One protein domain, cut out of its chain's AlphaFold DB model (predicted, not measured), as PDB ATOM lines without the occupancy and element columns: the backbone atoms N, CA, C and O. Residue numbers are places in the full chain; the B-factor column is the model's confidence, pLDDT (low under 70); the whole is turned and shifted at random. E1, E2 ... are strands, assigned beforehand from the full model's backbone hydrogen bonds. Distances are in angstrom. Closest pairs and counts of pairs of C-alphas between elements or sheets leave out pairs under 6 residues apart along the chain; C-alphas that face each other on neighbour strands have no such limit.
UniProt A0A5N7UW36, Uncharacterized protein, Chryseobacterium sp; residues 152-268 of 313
ATOM      1  N   CYS A 152      29.544  -6.893  10.087       81.50
ATOM      2  CA  CYS A 152      28.739  -7.067   8.895       81.50
ATOM      3  C   CYS A 152      29.658  -6.818   7.698       81.50
ATOM      4  O   CYS A 152      30.274  -5.756   7.633       81.50
ATOM      5  N   GLU A 153      29.729  -7.747   6.743       79.12
ATOM      6  CA  GLU A 153      30.337  -7.483   5.434       79.12
ATOM      7  C   GLU A 153      29.252  -7.296   4.375       79.12
ATOM      8  O   GLU A 153      28.361  -8.134   4.229       79.12
ATOM      9  N   PHE A 154      29.358  -6.226   3.588       78.06
ATOM     10  CA  PHE A 154      28.412  -5.908   2.516       78.06
ATOM     11  C   PHE A 154      29.107  -6.028   1.157       78.06
ATOM     12  O   PHE A 154      29.493  -5.039   0.531       78.06
ATOM     13  N   SER A 155      29.327  -7.268   0.709       54.78
ATOM     14  CA  SER A 155      30.055  -7.552  -0.535       54.78
ATOM     15  C   SER A 155      29.239  -7.303  -1.808       54.78
ATOM     16  O   SER A 155      29.837  -6.934  -2.823       54.78
ATOM     17  N   ASP A 156      27.912  -7.468  -1.751       53.41
ATOM     18  CA  ASP A 156      27.073  -7.699  -2.942       53.41
ATOM     19  C   ASP A 156      26.243  -6.488  -3.400       53.41
ATOM     20  O   ASP A 156      25.718  -6.494  -4.511       53.41
ATOM     21  N   VAL A 157      26.139  -5.425  -2.592       55.41
ATOM     22  CA  VAL A 157      25.300  -4.251  -2.922       55.41
ATOM     23  C   VAL A 157      26.085  -3.156  -3.665       55.41
ATOM     24  O   VAL A 157      25.522  -2.426  -4.479       55.41
ATOM     25  N   ALA A 158      27.403  -3.065  -3.448       61.88
ATOM     26  CA  ALA A 158      28.287  -2.117  -4.130       61.88
ATOM     27  C   ALA A 158      29.286  -2.839  -5.046       61.88
ATOM     28  O   ALA A 158      30.143  -3.598  -4.592       61.88
ATOM     29  N   THR A 159      29.242  -2.557  -6.348       74.81
ATOM     30  CA  THR A 159      30.142  -3.179  -7.339       74.81
ATOM     31  C   THR A 159      31.614  -2.809  -7.121       74.81
ATOM     32  O   THR A 159      32.489  -3.659  -7.282       74.81
ATOM     33  N   ARG A 160      31.896  -1.564  -6.708       85.56
ATOM     34  CA  ARG A 160      33.258  -1.030  -6.512       85.56
ATOM     35  C   ARG A 160      33.796  -1.149  -5.083       85.56
ATOM     36  O   ARG A 160      35.000  -1.324  -4.916       85.56
ATOM     37  N   TYR A 161      32.940  -1.085  -4.069       89.56
ATOM     38  CA  TYR A 161      33.354  -0.997  -2.663       89.56
ATOM     39  C   TYR A 161      32.994  -2.262  -1.882       89.56
ATOM     40  O   TYR A 161      32.028  -2.953  -2.208       89.56
ATOM     41  N   LYS A 162      33.793  -2.586  -0.865       89.94
ATOM     42  CA  LYS A 162      33.429  -3.493   0.226       89.94
ATOM     43  C   LYS A 162      33.280  -2.638   1.480       89.94
ATOM     44  O   LYS A 162      34.224  -1.937   1.833       89.94
ATOM     45  N   PHE A 163      32.129  -2.727   2.131       90.75
ATOM     46  CA  PHE A 163      31.896  -2.119   3.437       90.75
ATOM     47  C   PHE A 163      31.998  -3.202   4.510       90.75
ATOM     48  O   PHE A 163      31.443  -4.293   4.336       90.75
ATOM     49  N   THR A 164      32.684  -2.882   5.600       90.12
ATOM     50  CA  THR A 164      32.734  -3.674   6.828       90.12
ATOM     51  C   THR A 164      32.325  -2.772   7.989       90.12
ATOM     52  O   THR A 164      32.801  -1.644   8.078       90.12
ATOM     53  N   LEU A 165      31.454  -3.254   8.872       89.81
ATOM     54  CA  LEU A 165      31.210  -2.622  10.174       89.81
ATOM     55  C   LEU A 165      31.982  -3.390  11.244       89.81
ATOM     56  O   LEU A 165      31.865  -4.610  11.293       89.81
ATOM     57  N   GLU A 166      32.719  -2.693  12.105       88.12
ATOM     58  CA  GLU A 166      33.349  -3.255  13.306       88.12
ATOM     59  C   GLU A 166      32.912  -2.456  14.529       88.12
ATOM     60  O   GLU A 166      32.928  -1.230  14.500       88.12
ATOM     61  N   VAL A 167      32.452  -3.121  15.588       84.06
ATOM     62  CA  VAL A 167      31.568  -2.473  16.568       84.06
ATOM     63  C   VAL A 167      32.076  -2.547  17.997       84.06
ATOM     64  O   VAL A 167      32.474  -3.609  18.480       84.06
ATOM     65  N   GLY A 168      32.000  -1.399  18.675       81.62
ATOM     66  CA  GLY A 168      32.183  -1.276  20.114       81.62
ATOM     67  C   GLY A 168      30.933  -1.753  20.850       81.62
ATOM     68  O   GLY A 168      29.811  -1.379  20.497       81.62
ATOM     69  N   GLU A 169      31.120  -2.579  21.880       82.25
ATOM     70  CA  GLU A 169      30.031  -3.154  22.671       82.25
ATOM     71  C   GLU A 169      30.080  -2.707  24.137       82.25
ATOM     72  O   GLU A 169      31.116  -2.793  24.797       82.25
ATOM     73  N   TYR A 170      28.926  -2.328  24.684       76.56
ATOM     74  CA  TYR A 170      28.698  -2.230  26.125       76.56
ATOM     75  C   TYR A 170      28.224  -3.581  26.672       76.56
ATOM     76  O   TYR A 170      27.392  -4.243  26.052       76.56
ATOM     77  N   THR A 171      28.717  -3.982  27.848       78.81
ATOM     78  CA  THR A 171      28.251  -5.183  28.564       78.81
ATOM     79  C   THR A 171      27.503  -4.772  29.831       78.81
ATOM     80  O   THR A 171      28.047  -4.031  30.648       78.81
ATOM     81  N   ASN A 172      26.268  -5.252  30.007       70.50
ATOM     82  CA  ASN A 172      25.464  -4.967  31.200       70.50
ATOM     83  C   ASN A 172      25.784  -5.916  32.378       70.50
ATOM     84  O   ASN A 172      26.498  -6.906  32.231       70.50
ATOM     85  N   GLU A 173      25.179  -5.658  33.543       68.94
ATOM     86  CA  GLU A 173      25.315  -6.472  34.771       68.94
ATOM     87  C   GLU A 173      24.925  -7.959  34.612       68.94
ATOM     88  O   GLU A 173      25.232  -8.778  35.474       68.94
ATOM     89  N   LYS A 174      24.237  -8.323  33.522       69.00
ATOM     90  CA  LYS A 174      23.802  -9.691  33.192       69.00
ATOM     91  C   LYS A 174      24.686 -10.348  32.122       69.00
ATOM     92  O   LYS A 174      24.253 -11.308  31.489       69.00
ATOM     93  N   GLU A 175      25.886  -9.811  31.886       73.44
ATOM     94  CA  GLU A 175      26.831 -10.218  30.830       73.44
ATOM     95  C   GLU A 175      26.273 -10.095  29.390       73.44
ATOM     96  O   GLU A 175      26.832 -10.658  28.446       73.44
ATOM     97  N   GLN A 176      25.181  -9.349  29.184       69.81
ATOM     98  CA  GLN A 176      24.587  -9.146  27.858       69.81
ATOM     99  C   GLN A 176      25.290  -7.994  27.141       69.81
ATOM    100  O   GLN A 176      25.486  -6.928  27.730       69.81
ATOM    101  N   LYS A 177      25.642  -8.206  25.868       78.44
ATOM    102  CA  LYS A 177      26.371  -7.239  25.041       78.44
ATOM    103  C   LYS A 177      25.452  -6.504  24.074       78.44
ATOM    104  O   LYS A 177      24.592  -7.128  23.453       78.44
ATOM    105  N   TYR A 178      25.677  -5.201  23.942       78.88
ATOM    106  CA  TYR A 178      24.897  -4.291  23.107       78.88
ATOM    107  C   TYR A 178      25.834  -3.405  22.284       78.88
ATOM    108  O   TYR A 178      26.810  -2.901  22.845       78.88
ATOM    109  N   PRO A 179      25.555  -3.178  20.992       84.62
ATOM    110  CA  PRO A 179      26.360  -2.302  20.158       84.62
ATOM    111  C   PRO A 179      26.146  -0.838  20.578       84.62
ATOM    112  O   PRO A 179      25.014  -0.418  20.822       84.62
ATOM    113  N   ILE A 180      27.229  -0.065  20.681       85.88
ATOM    114  CA  ILE A 180      27.195   1.351  21.104       85.88
ATOM    115  C   ILE A 180      27.903   2.309  20.142       85.88
ATOM    116  O   ILE A 180      27.576   3.489  20.130       85.88
ATOM    117  N   SER A 181      28.835   1.820  19.324       88.56
ATOM    118  CA  SER A 181      29.505   2.582  18.265       88.56
ATOM    119  C   SER A 181      30.008   1.644  17.172       88.56
ATOM    120  O   SER A 181      30.071   0.425  17.375       88.56
ATOM    121  N   ALA A 182      30.366   2.190  16.011       90.69
ATOM    122  CA  ALA A 182      30.960   1.429  14.918       90.69
ATOM    123  C   ALA A 182      32.118   2.173  14.249       90.69
ATOM    124  O   ALA A 182      32.094   3.389  14.102       90.69
ATOM    125  N   TRP A 183      33.082   1.413  13.748       91.69
ATOM    126  CA  TRP A 183      33.953   1.812  12.656       91.69
ATOM    127  C   TRP A 183      33.359   1.293  11.348       91.69
ATOM    128  O   TRP A 183      33.157   0.088  11.176       91.69
ATOM    129  N   ILE A 184      33.063   2.207  10.426       92.94
ATOM    130  CA  ILE A 184      32.663   1.889   9.056       92.94
ATOM    131  C   ILE A 184      33.933   1.876   8.206       92.94
ATOM    132  O   ILE A 184      34.509   2.925   7.918       92.94
ATOM    133  N   ILE A 185      34.380   0.681   7.825       92.75
ATOM    134  CA  ILE A 185      35.597   0.462   7.044       92.75
ATOM    135  C   ILE A 185      35.197   0.244   5.584       92.75
ATOM    136  O   ILE A 185      34.599  -0.771   5.216       92.75
ATOM    137  N   ILE A 186      35.537   1.206   4.734       92.88
ATOM    138  CA  ILE A 186      35.184   1.238   3.315       92.88
ATOM    139  C   ILE A 186      36.441   0.934   2.506       92.88
ATOM    140  O   ILE A 186      37.404   1.692   2.528       92.88
ATOM    141  N   THR A 187      36.451  -0.182   1.778       92.06
ATOM    142  CA  THR A 187      37.594  -0.611   0.958       92.06
ATOM    143  C   THR A 187      37.239  -0.564  -0.526       92.06
ATOM    144  O   THR A 187      36.344  -1.284  -0.978       92.06
ATOM    145  N   ASP A 188      37.965   0.226  -1.319       89.50
ATOM    146  CA  ASP A 188      37.863   0.190  -2.784       89.50
ATOM    147  C   ASP A 188      38.455  -1.137  -3.300       89.50
ATOM    148  O   ASP A 188      39.641  -1.447  -3.132       89.50
ATOM    149  N   LYS A 189      37.616  -1.958  -3.944       88.81
ATOM    150  CA  LYS A 189      37.985  -3.304  -4.405       88.81
ATOM    151  C   LYS A 189      39.088  -3.276  -5.474       88.81
ATOM    152  O   LYS A 189      39.817  -4.268  -5.579       88.81
ATOM    153  N   LYS A 190      39.230  -2.178  -6.234       87.88
ATOM    154  CA  LYS A 190      40.154  -2.009  -7.370       87.88
ATOM    155  C   LYS A 190      41.557  -1.594  -6.929       87.88
ATOM    156  O   LYS A 190      42.515  -2.209  -7.384       87.88
ATOM    157  N   ASN A 191      41.687  -0.564  -6.090       88.94
ATOM    158  CA  ASN A 191      42.997  -0.011  -5.698       88.94
ATOM    159  C   ASN A 191      43.411  -0.319  -4.245       88.94
ATOM    160  O   ASN A 191      44.534  -0.001  -3.871       88.94
ATOM    161  N   LYS A 192      42.533  -0.952  -3.452       88.88
ATOM    162  CA  LYS A 192      42.735  -1.282  -2.028       88.88
ATOM    163  C   LYS A 192      42.931  -0.075  -1.101       88.88
ATOM    164  O   LYS A 192      43.319  -0.272   0.046       88.88
ATOM    165  N   LYS A 193      42.620   1.151  -1.545       90.94
ATOM    166  CA  LYS A 193      42.502   2.299  -0.636       90.94
ATOM    167  C   LYS A 193      41.369   2.016   0.354       90.94
ATOM    168  O   LYS A 193      40.311   1.519  -0.042       90.94
ATOM    169  N   GLN A 194      41.613   2.345   1.616       93.50
ATOM    170  CA  GLN A 194      40.628   2.262   2.685       93.50
ATOM    171  C   GLN A 194      40.270   3.661   3.189       93.50
ATOM    172  O   GLN A 194      41.087   4.581   3.132       93.50
ATOM    173  N   GLN A 195      39.036   3.794   3.653       93.88
ATOM    174  CA  GLN A 195      38.548   4.905   4.455       93.88
ATOM    175  C   GLN A 195      37.894   4.316   5.704       93.88
ATOM    176  O   GLN A 195      37.176   3.321   5.616       93.88
ATOM    177  N   GLU A 196      38.127   4.951   6.845       94.75
ATOM    178  CA  GLU A 196      37.533   4.591   8.128       94.75
ATOM    179  C   GLU A 196      36.704   5.775   8.631       94.75
ATOM    180  O   GLU A 196      37.131   6.927   8.537       94.75
ATOM    181  N   ILE A 197      35.502   5.493   9.126       94.38
ATOM    182  CA  ILE A 197      34.580   6.484   9.688       94.38
ATOM    183  C   ILE A 197      34.159   5.988  11.068       94.38
ATOM    184  O   ILE A 197      33.621   4.886  11.178       94.38
ATOM    185  N   HIS A 198      34.390   6.789  12.110       92.56
ATOM    186  CA  HIS A 198      33.821   6.524  13.430       92.56
ATOM    187  C   HIS A 198      32.360   6.974  13.451       92.56
ATOM    188  O   HIS A 198      32.056   8.103  13.071       92.56
ATOM    189  N   PHE A 199      31.470   6.090  13.888       91.75
ATOM    190  CA  PHE A 199      30.030   6.284  13.884       91.75
ATOM    191  C   PHE A 199      29.453   6.076  15.287       91.75
ATOM    192  O   PHE A 199      29.608   5.008  15.891       91.75
ATOM    193  N   GLU A 200      28.758   7.100  15.782       90.12
ATOM    194  CA  GLU A 200      28.133   7.140  17.105       90.12
ATOM    195  C   GLU A 200      26.595   7.175  16.962       90.12
ATOM    196  O   GLU A 200      26.003   8.241  16.777       90.12
ATOM    197  N   PRO A 201      25.923   6.012  17.007       90.25
ATOM    198  CA  PRO A 201      24.469   5.921  16.961       90.25
ATOM    199  C   PRO A 201      23.828   6.415  18.264       90.25
ATOM    200  O   PRO A 201      24.279   6.091  19.361       90.25
ATOM    201  N   ASN A 202      22.690   7.101  18.159       88.69
ATOM    202  CA  ASN A 202      21.980   7.653  19.313       88.69
ATOM    203  C   ASN A 202      21.317   6.582  20.208       88.69
ATOM    204  O   ASN A 202      21.215   6.769  21.420       88.69
ATOM    205  N   SER A 203      20.863   5.452  19.647       85.19
ATOM    206  CA  SER A 203      20.137   4.424  20.425       85.19
ATOM    207  C   SER A 203      20.397   2.965  20.034       85.19
ATOM    208  O   SER A 203      19.541   2.104  20.231       85.19
ATOM    209  N   TRP A 204      21.590   2.620  19.535       86.94
ATOM    210  CA  TRP A 204      21.901   1.217  19.198       86.94
ATOM    211  C   TRP A 204      21.889   0.238  20.378       86.94
ATOM    212  O   TRP A 204      21.704  -0.960  20.165       86.94
ATOM    213  N   SER A 205      21.954   0.736  21.613       79.56
ATOM    214  CA  SER A 205      21.809  -0.063  22.834       79.56
ATOM    215  C   SER A 205      20.466  -0.804  22.954       79.56
ATOM    216  O   SER A 205      20.347  -1.707  23.781       79.56
ATOM    217  N   VAL A 206      19.459  -0.482  22.126       79.38
ATOM    218  CA  VAL A 206      18.203  -1.253  22.041       79.38
ATOM    219  C   VAL A 206      18.341  -2.566  21.263       79.38
ATOM    220  O   VAL A 206      17.499  -3.453  21.414       79.38
ATOM    221  N   TYR A 207      19.370  -2.711  20.423       80.25
ATOM    222  CA  TYR A 207      19.570  -3.902  19.604       80.25
ATOM    223  C   TYR A 207      20.426  -4.940  20.337       80.25
ATOM    224  O   TYR A 207      21.487  -4.638  20.869       80.25
ATOM    225  N   SER A 208      20.009  -6.207  20.316       76.19
ATOM    226  CA  SER A 208      20.833  -7.323  20.813       76.19
ATOM    227  C   SER A 208      21.924  -7.760  19.826       76.19
ATOM    228  O   SER A 208      22.790  -8.569  20.159       76.19
ATOM    229  N   ASP A 209      21.849  -7.299  18.578       78.81
ATOM    230  CA  ASP A 209      22.753  -7.655  17.489       78.81
ATOM    231  C   ASP A 209      22.814  -6.535  16.454       78.81
ATOM    232  O   ASP A 209      21.975  -5.637  16.478       78.81
ATOM    233  N   LEU A 210      23.794  -6.559  15.550       81.25
ATOM    234  CA  LEU A 210      23.916  -5.466  14.592       81.25
ATOM    235  C   LEU A 210      22.742  -5.411  13.609       81.25
ATOM    236  O   LEU A 210      22.372  -6.445  13.041       81.25
ATOM    237  N   PRO A 211      22.209  -4.210  13.313       82.31
ATOM    238  CA  PRO A 211      21.176  -4.015  12.303       82.31
ATOM    239  C   PRO A 211      21.768  -4.095  10.881       82.31
ATOM    240  O   PRO A 211      21.522  -3.231  10.046       82.31
ATOM    241  N   CYS A 212      22.557  -5.136  10.568       84.62
ATOM    242  CA  CYS A 212      23.240  -5.282   9.274       84.62
ATOM    243  C   CYS A 212      22.259  -5.167   8.091       84.62
ATOM    244  O   CYS A 212      22.583  -4.599   7.058       84.62
ATOM    245  N   LYS A 213      21.037  -5.699   8.242       85.44
ATOM    246  CA  LYS A 213      19.995  -5.677   7.199       85.44
ATOM    247  C   LYS A 213      19.470  -4.275   6.880       85.44
ATOM    248  O   LYS A 213      18.835  -4.103   5.847       85.44
ATOM    249  N   ASP A 214      19.724  -3.315   7.762       88.88
ATOM    250  CA  ASP A 214      19.316  -1.921   7.639       88.88
ATOM    251  C   ASP A 214      20.477  -1.018   7.169       88.88
ATOM    252  O   ASP A 214      20.337   0.200   7.140       88.88
ATOM    253  N   PHE A 215      21.632  -1.581   6.790       91.31
ATOM    254  CA  PHE A 215      22.667  -0.833   6.072       91.31
ATOM    255  C   PHE A 215      22.299  -0.772   4.585       91.31
ATOM    256  O   PHE A 215      22.263  -1.797   3.897       91.31
ATOM    257  N   VAL A 216      21.999   0.424   4.078       91.69
ATOM    258  CA  VAL A 216      21.418   0.617   2.742       91.69
ATOM    259  C   VAL A 216      22.391   1.369   1.848       91.69
ATOM    260  O   VAL A 216      22.824   2.458   2.193       91.69
ATOM    261  N   ILE A 217      22.693   0.821   0.669       91.50
ATOM    262  CA  ILE A 217      23.545   1.459  -0.346       91.50
ATOM    263  C   ILE A 217      22.682   1.815  -1.559       91.50
ATOM    264  O   ILE A 217      22.122   0.929  -2.213       91.50
ATOM    265  N   LYS A 218      22.556   3.109  -1.863       91.06
ATOM    266  CA  LYS A 218      21.721   3.655  -2.949       91.06
ATOM    267  C   LYS A 218      22.373   4.912  -3.536       91.06
ATOM    268  O   LYS A 218      23.439   5.315  -3.113       91.06
ATOM    269  N   ASP A 219      21.762   5.453  -4.580       93.31
ATOM    270  CA  ASP A 219      22.047   6.793  -5.103       93.31
ATOM    271  C   ASP A 219      20.933   7.688  -4.533       93.31
ATOM    272  O   ASP A 219      19.768   7.504  -4.908       93.31
ATOM    273  N   PHE A 220      21.244   8.499  -3.517       95.12
ATOM    274  CA  PHE A 220      20.274   9.321  -2.781       95.12
ATOM    275  C   PHE A 220      20.264  10.781  -3.260       95.12
ATOM    276  O   PHE A 220      19.228  11.438  -3.146       95.12
ATOM    277  N   ASP A 221      21.367  11.290  -3.817       95.06
ATOM    278  CA  ASP A 221      21.474  12.664  -4.331       95.06
ATOM    279  C   ASP A 221      21.325  12.786  -5.865       95.06
ATOM    280  O   ASP A 221      21.237  13.889  -6.418       95.06
ATOM    281  N   PHE A 222      21.165  11.658  -6.562       95.25
ATOM    282  CA  PHE A 222      20.952  11.567  -8.004       95.25
ATOM    283  C   PHE A 222      22.157  12.025  -8.847       95.25
ATOM    284  O   PHE A 222      21.953  12.544  -9.959       95.25
ATOM    285  N   ASP A 223      23.389  11.898  -8.349       93.12
ATOM    286  CA  ASP A 223      24.614  12.183  -9.108       93.12
ATOM    287  C   ASP A 223      25.142  10.974  -9.921       93.12
ATOM    288  O   ASP A 223      25.905  11.157 -10.878       93.12
ATOM    289  N   GLY A 224      24.654   9.763  -9.623       91.44
ATOM    290  CA  GLY A 224      25.021   8.506 -10.282       91.44
ATOM    291  C   GLY A 224      26.088   7.672  -9.557       91.44
ATOM    292  O   GLY A 224      26.461   6.602 -10.059       91.44
ATOM    293  N   LEU A 225      26.585   8.125  -8.407       91.94
ATOM    294  CA  LEU A 225      27.474   7.385  -7.514       91.94
ATOM    295  C   LEU A 225      26.667   6.526  -6.519       91.94
ATOM    296  O   LEU A 225      25.482   6.237  -6.727       91.94
ATOM    297  N   LYS A 226      27.338   5.956  -5.508       91.38
ATOM    298  CA  LYS A 226      26.695   5.111  -4.495       91.38
ATOM    299  C   LYS A 226      27.022   5.595  -3.100       91.38
ATOM    300  O   LYS A 226      28.106   5.324  -2.603       91.38
ATOM    301  N   ASP A 227      26.024   6.198  -2.489       94.38
ATOM    302  CA  ASP A 227      25.951   6.618  -1.099       94.38
ATOM    303  C   ASP A 227      25.612   5.436  -0.186       94.38
ATOM    304  O   ASP A 227      25.212   4.355  -0.645       94.38
ATOM    305  N   PHE A 228      25.676   5.659   1.127       94.62
ATOM    306  CA  PHE A 228      25.067   4.749   2.092       94.62
ATOM    307  C   PHE A 228      24.258   5.470   3.173       94.62
ATOM    308  O   PHE A 228      24.464   6.644   3.470       94.62
ATOM    309  N   ALA A 229      23.327   4.724   3.759       95.56
ATOM    310  CA  ALA A 229      22.554   5.096   4.929       95.56
ATOM    311  C   ALA A 229      22.695   4.001   5.992       95.56
ATOM    312  O   ALA A 229      22.586   2.809   5.690       95.56
ATOM    313  N   ILE A 230      22.924   4.411   7.236       94.31
ATOM    314  CA  ILE A 230      23.067   3.530   8.395       94.31
ATOM    315  C   ILE A 230      22.101   3.974   9.492       94.31
ATOM    316  O   ILE A 230      21.872   5.166   9.680       94.31
ATOM    317  N   VAL A 231      21.496   3.023  10.207       94.75
ATOM    318  CA  VAL A 231      20.578   3.334  11.313       94.75
ATOM    319  C   VAL A 231      21.320   4.142  12.372       94.75
ATOM    320  O   VAL A 231      22.299   3.660  12.927       94.75
ATOM    321  N   TRP A 232      20.820   5.326  12.695       94.31
ATOM    322  CA  TRP A 232      21.338   6.195  13.752       94.31
ATOM    323  C   TRP A 232      20.501   6.094  15.025       94.31
ATOM    324  O   TRP A 232      21.042   5.958  16.122       94.31
ATOM    325  N   ASP A 233      19.178   6.054  14.875       90.94
ATOM    326  CA  ASP A 233      18.242   5.921  15.986       90.94
ATOM    327  C   ASP A 233      17.130   4.919  15.646       90.94
ATOM    328  O   ASP A 233      16.743   4.756  14.490       90.94
ATOM    329  N   ASN A 234      16.593   4.225  16.647       85.44
ATOM    330  CA  ASN A 234      15.464   3.314  16.450       85.44
ATOM    331  C   ASN A 234      14.130   4.050  16.182       85.44
ATOM    332  O   ASN A 234      13.179   3.433  15.709       85.44
ATOM    333  N   GLY A 235      14.036   5.345  16.506       81.12
ATOM    334  CA  GLY A 235      12.905   6.253  16.263       81.12
ATOM    335  C   GLY A 235      11.590   5.890  16.965       81.12
ATOM    336  O   GLY A 235      10.559   6.538  16.764       81.12
ATOM    337  N   GLY A 236      11.608   4.857  17.812       77.56
ATOM    338  CA  GLY A 236      10.464   4.401  18.594       77.56
ATOM    339  C   GLY A 236       9.272   4.021  17.713       77.56
ATOM    340  O   GLY A 236       9.376   3.176  16.829       77.56
ATOM    341  N   SER A 237       8.119   4.646  17.960       70.50
ATOM    342  CA  SER A 237       6.883   4.400  17.205       70.50
ATOM    343  C   SER A 237       6.915   4.903  15.759       70.50
ATOM    344  O   SER A 237       6.052   4.515  14.978       70.50
ATOM    345  N   SER A 238       7.868   5.770  15.403       71.94
ATOM    346  CA  SER A 238       7.963   6.385  14.071       71.94
ATOM    347  C   SER A 238       8.803   5.569  13.079       71.94
ATOM    348  O   SER A 238       8.848   5.911  11.899       71.94
ATOM    349  N   GLY A 239       9.446   4.490  13.540       83.94
ATOM    350  CA  GLY A 239      10.399   3.705  12.757       83.94
ATOM    351  C   GLY A 239      11.811   4.301  12.750       83.94
ATOM    352  O   GLY A 239      12.033   5.419  13.205       83.94
ATOM    353  N   LYS A 240      12.769   3.522  12.238       91.50
ATOM    354  CA  LYS A 240      14.209   3.821  12.297       91.50
ATOM    355  C   LYS A 240      14.565   5.137  11.600       91.50
ATOM    356  O   LYS A 240      14.063   5.427  10.513       91.50
ATOM    357  N   LEU A 241      15.486   5.876  12.212       93.75
ATOM    358  CA  LEU A 241      16.116   7.071  11.660       93.75
ATOM    359  C   LEU A 241      17.542   6.745  11.214       93.75
ATOM    360  O   LEU A 241      18.215   5.914  11.828       93.75
ATOM    361  N   TYR A 242      18.004   7.403  10.156       96.12
ATOM    362  CA  TYR A 242      19.221   7.052   9.432       96.12
ATOM    363  C   TYR A 242      20.166   8.243   9.305       96.12
ATOM    364  O   TYR A 242      19.739   9.373   9.074       96.12
ATOM    365  N   GLU A 243      21.460   7.971   9.413       97.19
ATOM    366  CA  GLU A 243      22.522   8.891   9.026       97.19
ATOM    367  C   GLU A 243      23.006   8.535   7.620       97.19
ATOM    368  O   GLU A 243      23.180   7.357   7.292       97.19
ATOM    369  N   TYR A 244      23.189   9.554   6.787       97.75
ATOM    370  CA  TYR A 244      23.494   9.427   5.370       97.75
ATOM    371  C   TYR A 244      24.897   9.939   5.065       97.75
ATOM    372  O   TYR A 244      25.328  10.980   5.563       97.75
ATOM    373  N   TYR A 245      25.583   9.201   4.200       97.50
ATOM    374  CA  TYR A 245      26.953   9.457   3.786       97.50
ATOM    375  C   TYR A 245      27.035   9.430   2.269       97.50
ATOM    376  O   TYR A 245      26.790   8.388   1.653       97.50
ATOM    377  N   PHE A 246      27.372  10.572   1.676       96.38
ATOM    378  CA  PHE A 246      27.400  10.731   0.225       96.38
ATOM    379  C   PHE A 246      28.794  10.489  -0.332       96.38
ATOM    380  O   PHE A 246      29.794  10.832   0.306       96.38
ATOM    381  N   GLN A 247      28.854   9.862  -1.505       95.25
ATOM    382  CA  GLN A 247      30.111   9.514  -2.155       95.25
ATOM    383  C   GLN A 247      30.588  10.656  -3.056       95.25
ATOM    384  O   GLN A 247      29.911  11.045  -3.999       95.25
ATOM    385  N   ASP A 248      31.807  11.138  -2.846       94.19
ATOM    386  CA  ASP A 248      32.420  12.117  -3.735       94.19
ATOM    387  C   ASP A 248      33.024  11.472  -5.007       94.19
ATOM    388  O   ASP A 248      33.146  10.247  -5.170       94.19
ATOM    389  N   LYS A 249      33.470  12.329  -5.935       93.00
ATOM    390  CA  LYS A 249      34.088  11.916  -7.209       93.00
ATOM    391  C   LYS A 249      35.452  11.236  -7.044       93.00
ATOM    392  O   LYS A 249      35.875  10.515  -7.951       93.00
ATOM    393  N   ASN A 250      36.135  11.442  -5.919       91.69
ATOM    394  CA  ASN A 250      37.372  10.743  -5.573       91.69
ATOM    395  C   ASN A 250      37.083   9.340  -4.999       91.69
ATOM    396  O   ASN A 250      37.945   8.455  -5.056       91.69
ATOM    397  N   GLY A 251      35.852   9.103  -4.538       90.06
ATOM    398  CA  GLY A 251      35.407   7.872  -3.899       90.06
ATOM    399  C   GLY A 251      35.525   7.890  -2.378       90.06
ATOM    400  O   GLY A 251      35.643   6.815  -1.794       90.06
ATOM    401  N   GLU A 252      35.557   9.077  -1.772       94.12
ATOM    402  CA  GLU A 252      35.505   9.297  -0.327       94.12
ATOM    403  C   GLU A 252      34.062   9.592   0.097       94.12
ATOM    404  O   GLU A 252      33.295  10.190  -0.652       94.12
ATOM    405  N   PHE A 253      33.686   9.139   1.289       95.62
ATOM    406  CA  PHE A 253      32.333   9.244   1.828       95.62
ATOM    407  C   PHE A 253      32.291  10.238   2.986       95.62
ATOM    408  O   PHE A 253      33.140  10.173   3.876       95.62
ATOM    409  N   SER A 254      31.299  11.123   3.028       96.31
ATOM    410  CA  SER A 254      31.171  12.118   4.103       96.31
ATOM    411  C   SER A 254      29.712  12.369   4.506       96.31
ATOM    412  O   SER A 254      28.817  12.167   3.680       96.31
ATOM    413  N   PRO A 255      29.446  12.776   5.768       96.12
ATOM    414  CA  PRO A 255      28.090  13.032   6.248       96.12
ATOM    415  C   PRO A 255      27.344  14.052   5.384       96.12
ATOM    416  O   PRO A 255      27.856  15.132   5.080       96.12
ATOM    417  N   ALA A 256      26.109  13.728   5.017       93.75
ATOM    418  CA  ALA A 256      25.291  14.542   4.131       93.75
ATOM    419  C   ALA A 256      24.564  15.673   4.894       93.75
ATOM    420  O   ALA A 256      23.338  15.700   4.963       93.75
ATOM    421  N   GLU A 257      25.304  16.621   5.482       89.69
ATOM    422  CA  GLU A 257      24.753  17.669   6.373       89.69
ATOM    423  C   GLU A 257      23.601  18.497   5.767       89.69
ATOM    424  O   GLU A 257      22.709  18.948   6.484       89.69
ATOM    425  N   SER A 258      23.603  18.709   4.447       89.81
ATOM    426  CA  SER A 258      22.578  19.480   3.725       89.81
ATOM    427  C   SER A 258      21.410  18.636   3.193       89.81
ATOM    428  O   SER A 258      20.508  19.169   2.538       89.81
ATOM    429  N   PHE A 259      21.414  17.325   3.441       96.12
ATOM    430  CA  PHE A 259      20.385  16.404   2.974       96.12
ATOM    431  C   PHE A 259      19.169  16.421   3.917       96.12
ATOM    432  O   PHE A 259      19.319  16.193   5.115       96.12
ATOM    433  N   PRO A 260      17.936  16.640   3.420       95.31
ATOM    434  CA  PRO A 260      16.758  16.840   4.269       95.31
ATOM    435  C   PRO A 260      16.267  15.581   5.006       95.31
ATOM    436  O   PRO A 260      15.315  15.670   5.780       95.31
ATOM    437  N   LEU A 261      16.882  14.419   4.759       95.56
ATOM    438  CA  LEU A 261      16.653  13.184   5.513       95.56
ATOM    439  C   LEU A 261      17.838  12.811   6.419       95.56
ATOM    440  O   LEU A 261      17.815  11.726   6.990       95.56
ATOM    441  N   GLN A 262      18.846  13.673   6.597       96.50
ATOM    442  CA  GLN A 262      19.901  13.444   7.587       96.50
ATOM    443  C   GLN A 262      19.283  13.325   8.991       96.50
ATOM    444  O   GLN A 262      18.519  14.194   9.411       96.50
ATOM    445  N   HIS A 263      19.557  12.210   9.677       94.31
ATOM    446  CA  HIS A 263      18.890  11.791  10.923       94.31
ATOM    447  C   HIS A 263      17.359  11.627  10.811       94.31
ATOM    448  O   HIS A 263      16.635  11.664  11.806       94.31
ATOM    449  N   GLY A 264      16.859  11.408   9.594       92.38
ATOM    450  CA  GLY A 264      15.452  11.212   9.248       92.38
ATOM    451  C   GLY A 264      15.125   9.781   8.804       92.38
ATOM    452  O   GLY A 264      15.930   8.862   8.929       92.38
ATOM    453  N   MET A 265      13.913   9.579   8.281       91.81
ATOM    454  CA  MET A 265      13.459   8.269   7.785       91.81
ATOM    455  C   MET A 265      14.260   7.795   6.563       91.81
ATOM    456  O   MET A 265      14.874   8.599   5.858       91.81
ATOM    457  N   LEU A 266      14.204   6.493   6.264       93.31
ATOM    458  CA  LEU A 266      14.831   5.935   5.065       93.31
ATOM    459  C   LEU A 266      14.166   6.452   3.776       93.31
ATOM    460  O   LEU A 266      12.952   6.339   3.602       93.31
ATOM    461  N   GLY A 267      14.972   6.952   2.838       91.38
ATOM    462  CA  GLY A 267      14.556   7.252   1.467       91.38
ATOM    463  C   GLY A 267      14.296   5.974   0.665       91.38
ATOM    464  O   GLY A 267      15.147   5.513  -0.099       91.38
ATOM    465  N   GLU A 268      13.141   5.339   0.866       85.19
ATOM    466  CA  GLU A 268      12.803   4.097   0.163       85.19
ATOM    467  C   GLU A 268      12.273   4.333  -1.254       85.19
ATOM    468  O   GLU A 268      12.816   3.741  -2.193       85.19
TER     469      GLU A 268
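AT A GLANCE: This is residues 152 to 268 of the 313 residues of an uncharacterized protein of Chryseobacterium sp (UniProt A0A5N7UW36). Two small antiparallel sheets lie partly face to face, E1 to E4 in one layer and E5 to E8 in the other, and edge strands E4 and E8 come near each other along one side. The long hairpin of E2 and E3 reaches to one end of the longest axis with its turn, residues 172 to 176, and the last residues, 256 to 268, fold back over the face of the second sheet that is away from the first. The printed part has 117 residues, no named helix and eight named strands in chain order E1 to E8; each sheet is a meander, each strand the antiparallel neighbour of the one before. The class is all strand, though under half of the residues are in named elements. The whole is compact, with a radius of gyration of the C-alphas of 14.5 A and spans of 46 by 31 by 22 A.

HOW THE PARTS SIT: Start at E1, residues 152 to 154, an edge strand; N 154 and O 163 of its neighbour E2, residues 161 to 171, are 2.9 A apart, within hydrogen-bond range. E3, residues 177 to 188, forms a hairpin with E2 at 161 degrees, with N 183 and O 166 2.8 A apart; E3 bends by 66 degrees at residue 180. Edge strand E4, residues 194 to 199, pairs with E3 through N 184 and O 197, 2.8 A apart. This sheet is twisted, its C-alphas up to 4.5 A off the best plane. In the second sheet, edge strand E5, residues 216 to 218, pairs with E6, residues 227 to 233, where N 229 and O 216 are 2.8 A apart. E7, residues 241 to 247, is the antiparallel neighbour of E6 and forms a hairpin with it, with N 243 and O 230 2.8 A apart, within hydrogen-bond range. Its pairing is staggered: residues 241 to 245 pair with E6 and 245 to 247 with E8, residues 253 to 255, where N 246 and O 254 are 2.9 A apart. E4 and E8 are near each other, while E2 and E6, for instance, are apart.

IN THESE COORDINATES: Find C-alpha 152 at (28.739, -7.067, 8.895), where E1 begins. E2 runs 31.9 A from first to last C-alpha and E3 31.0 A; E4 spans 15.9 A, E6 18.8 A and E7 19.8 A. E8 ends at C-alpha 255, (28.090, 13.032, 6.248).

THE WHOLE: The two C-alphas farthest apart, Glu 173 and Asp 223, are 47.7 A from each other. The printed part has no cut. The link from E4 to E5, residues 200 to 215, is long. Mean pLDDT of the printed part is 87.2, with residues 155 to 158, 173 to 174 and 176 under 70.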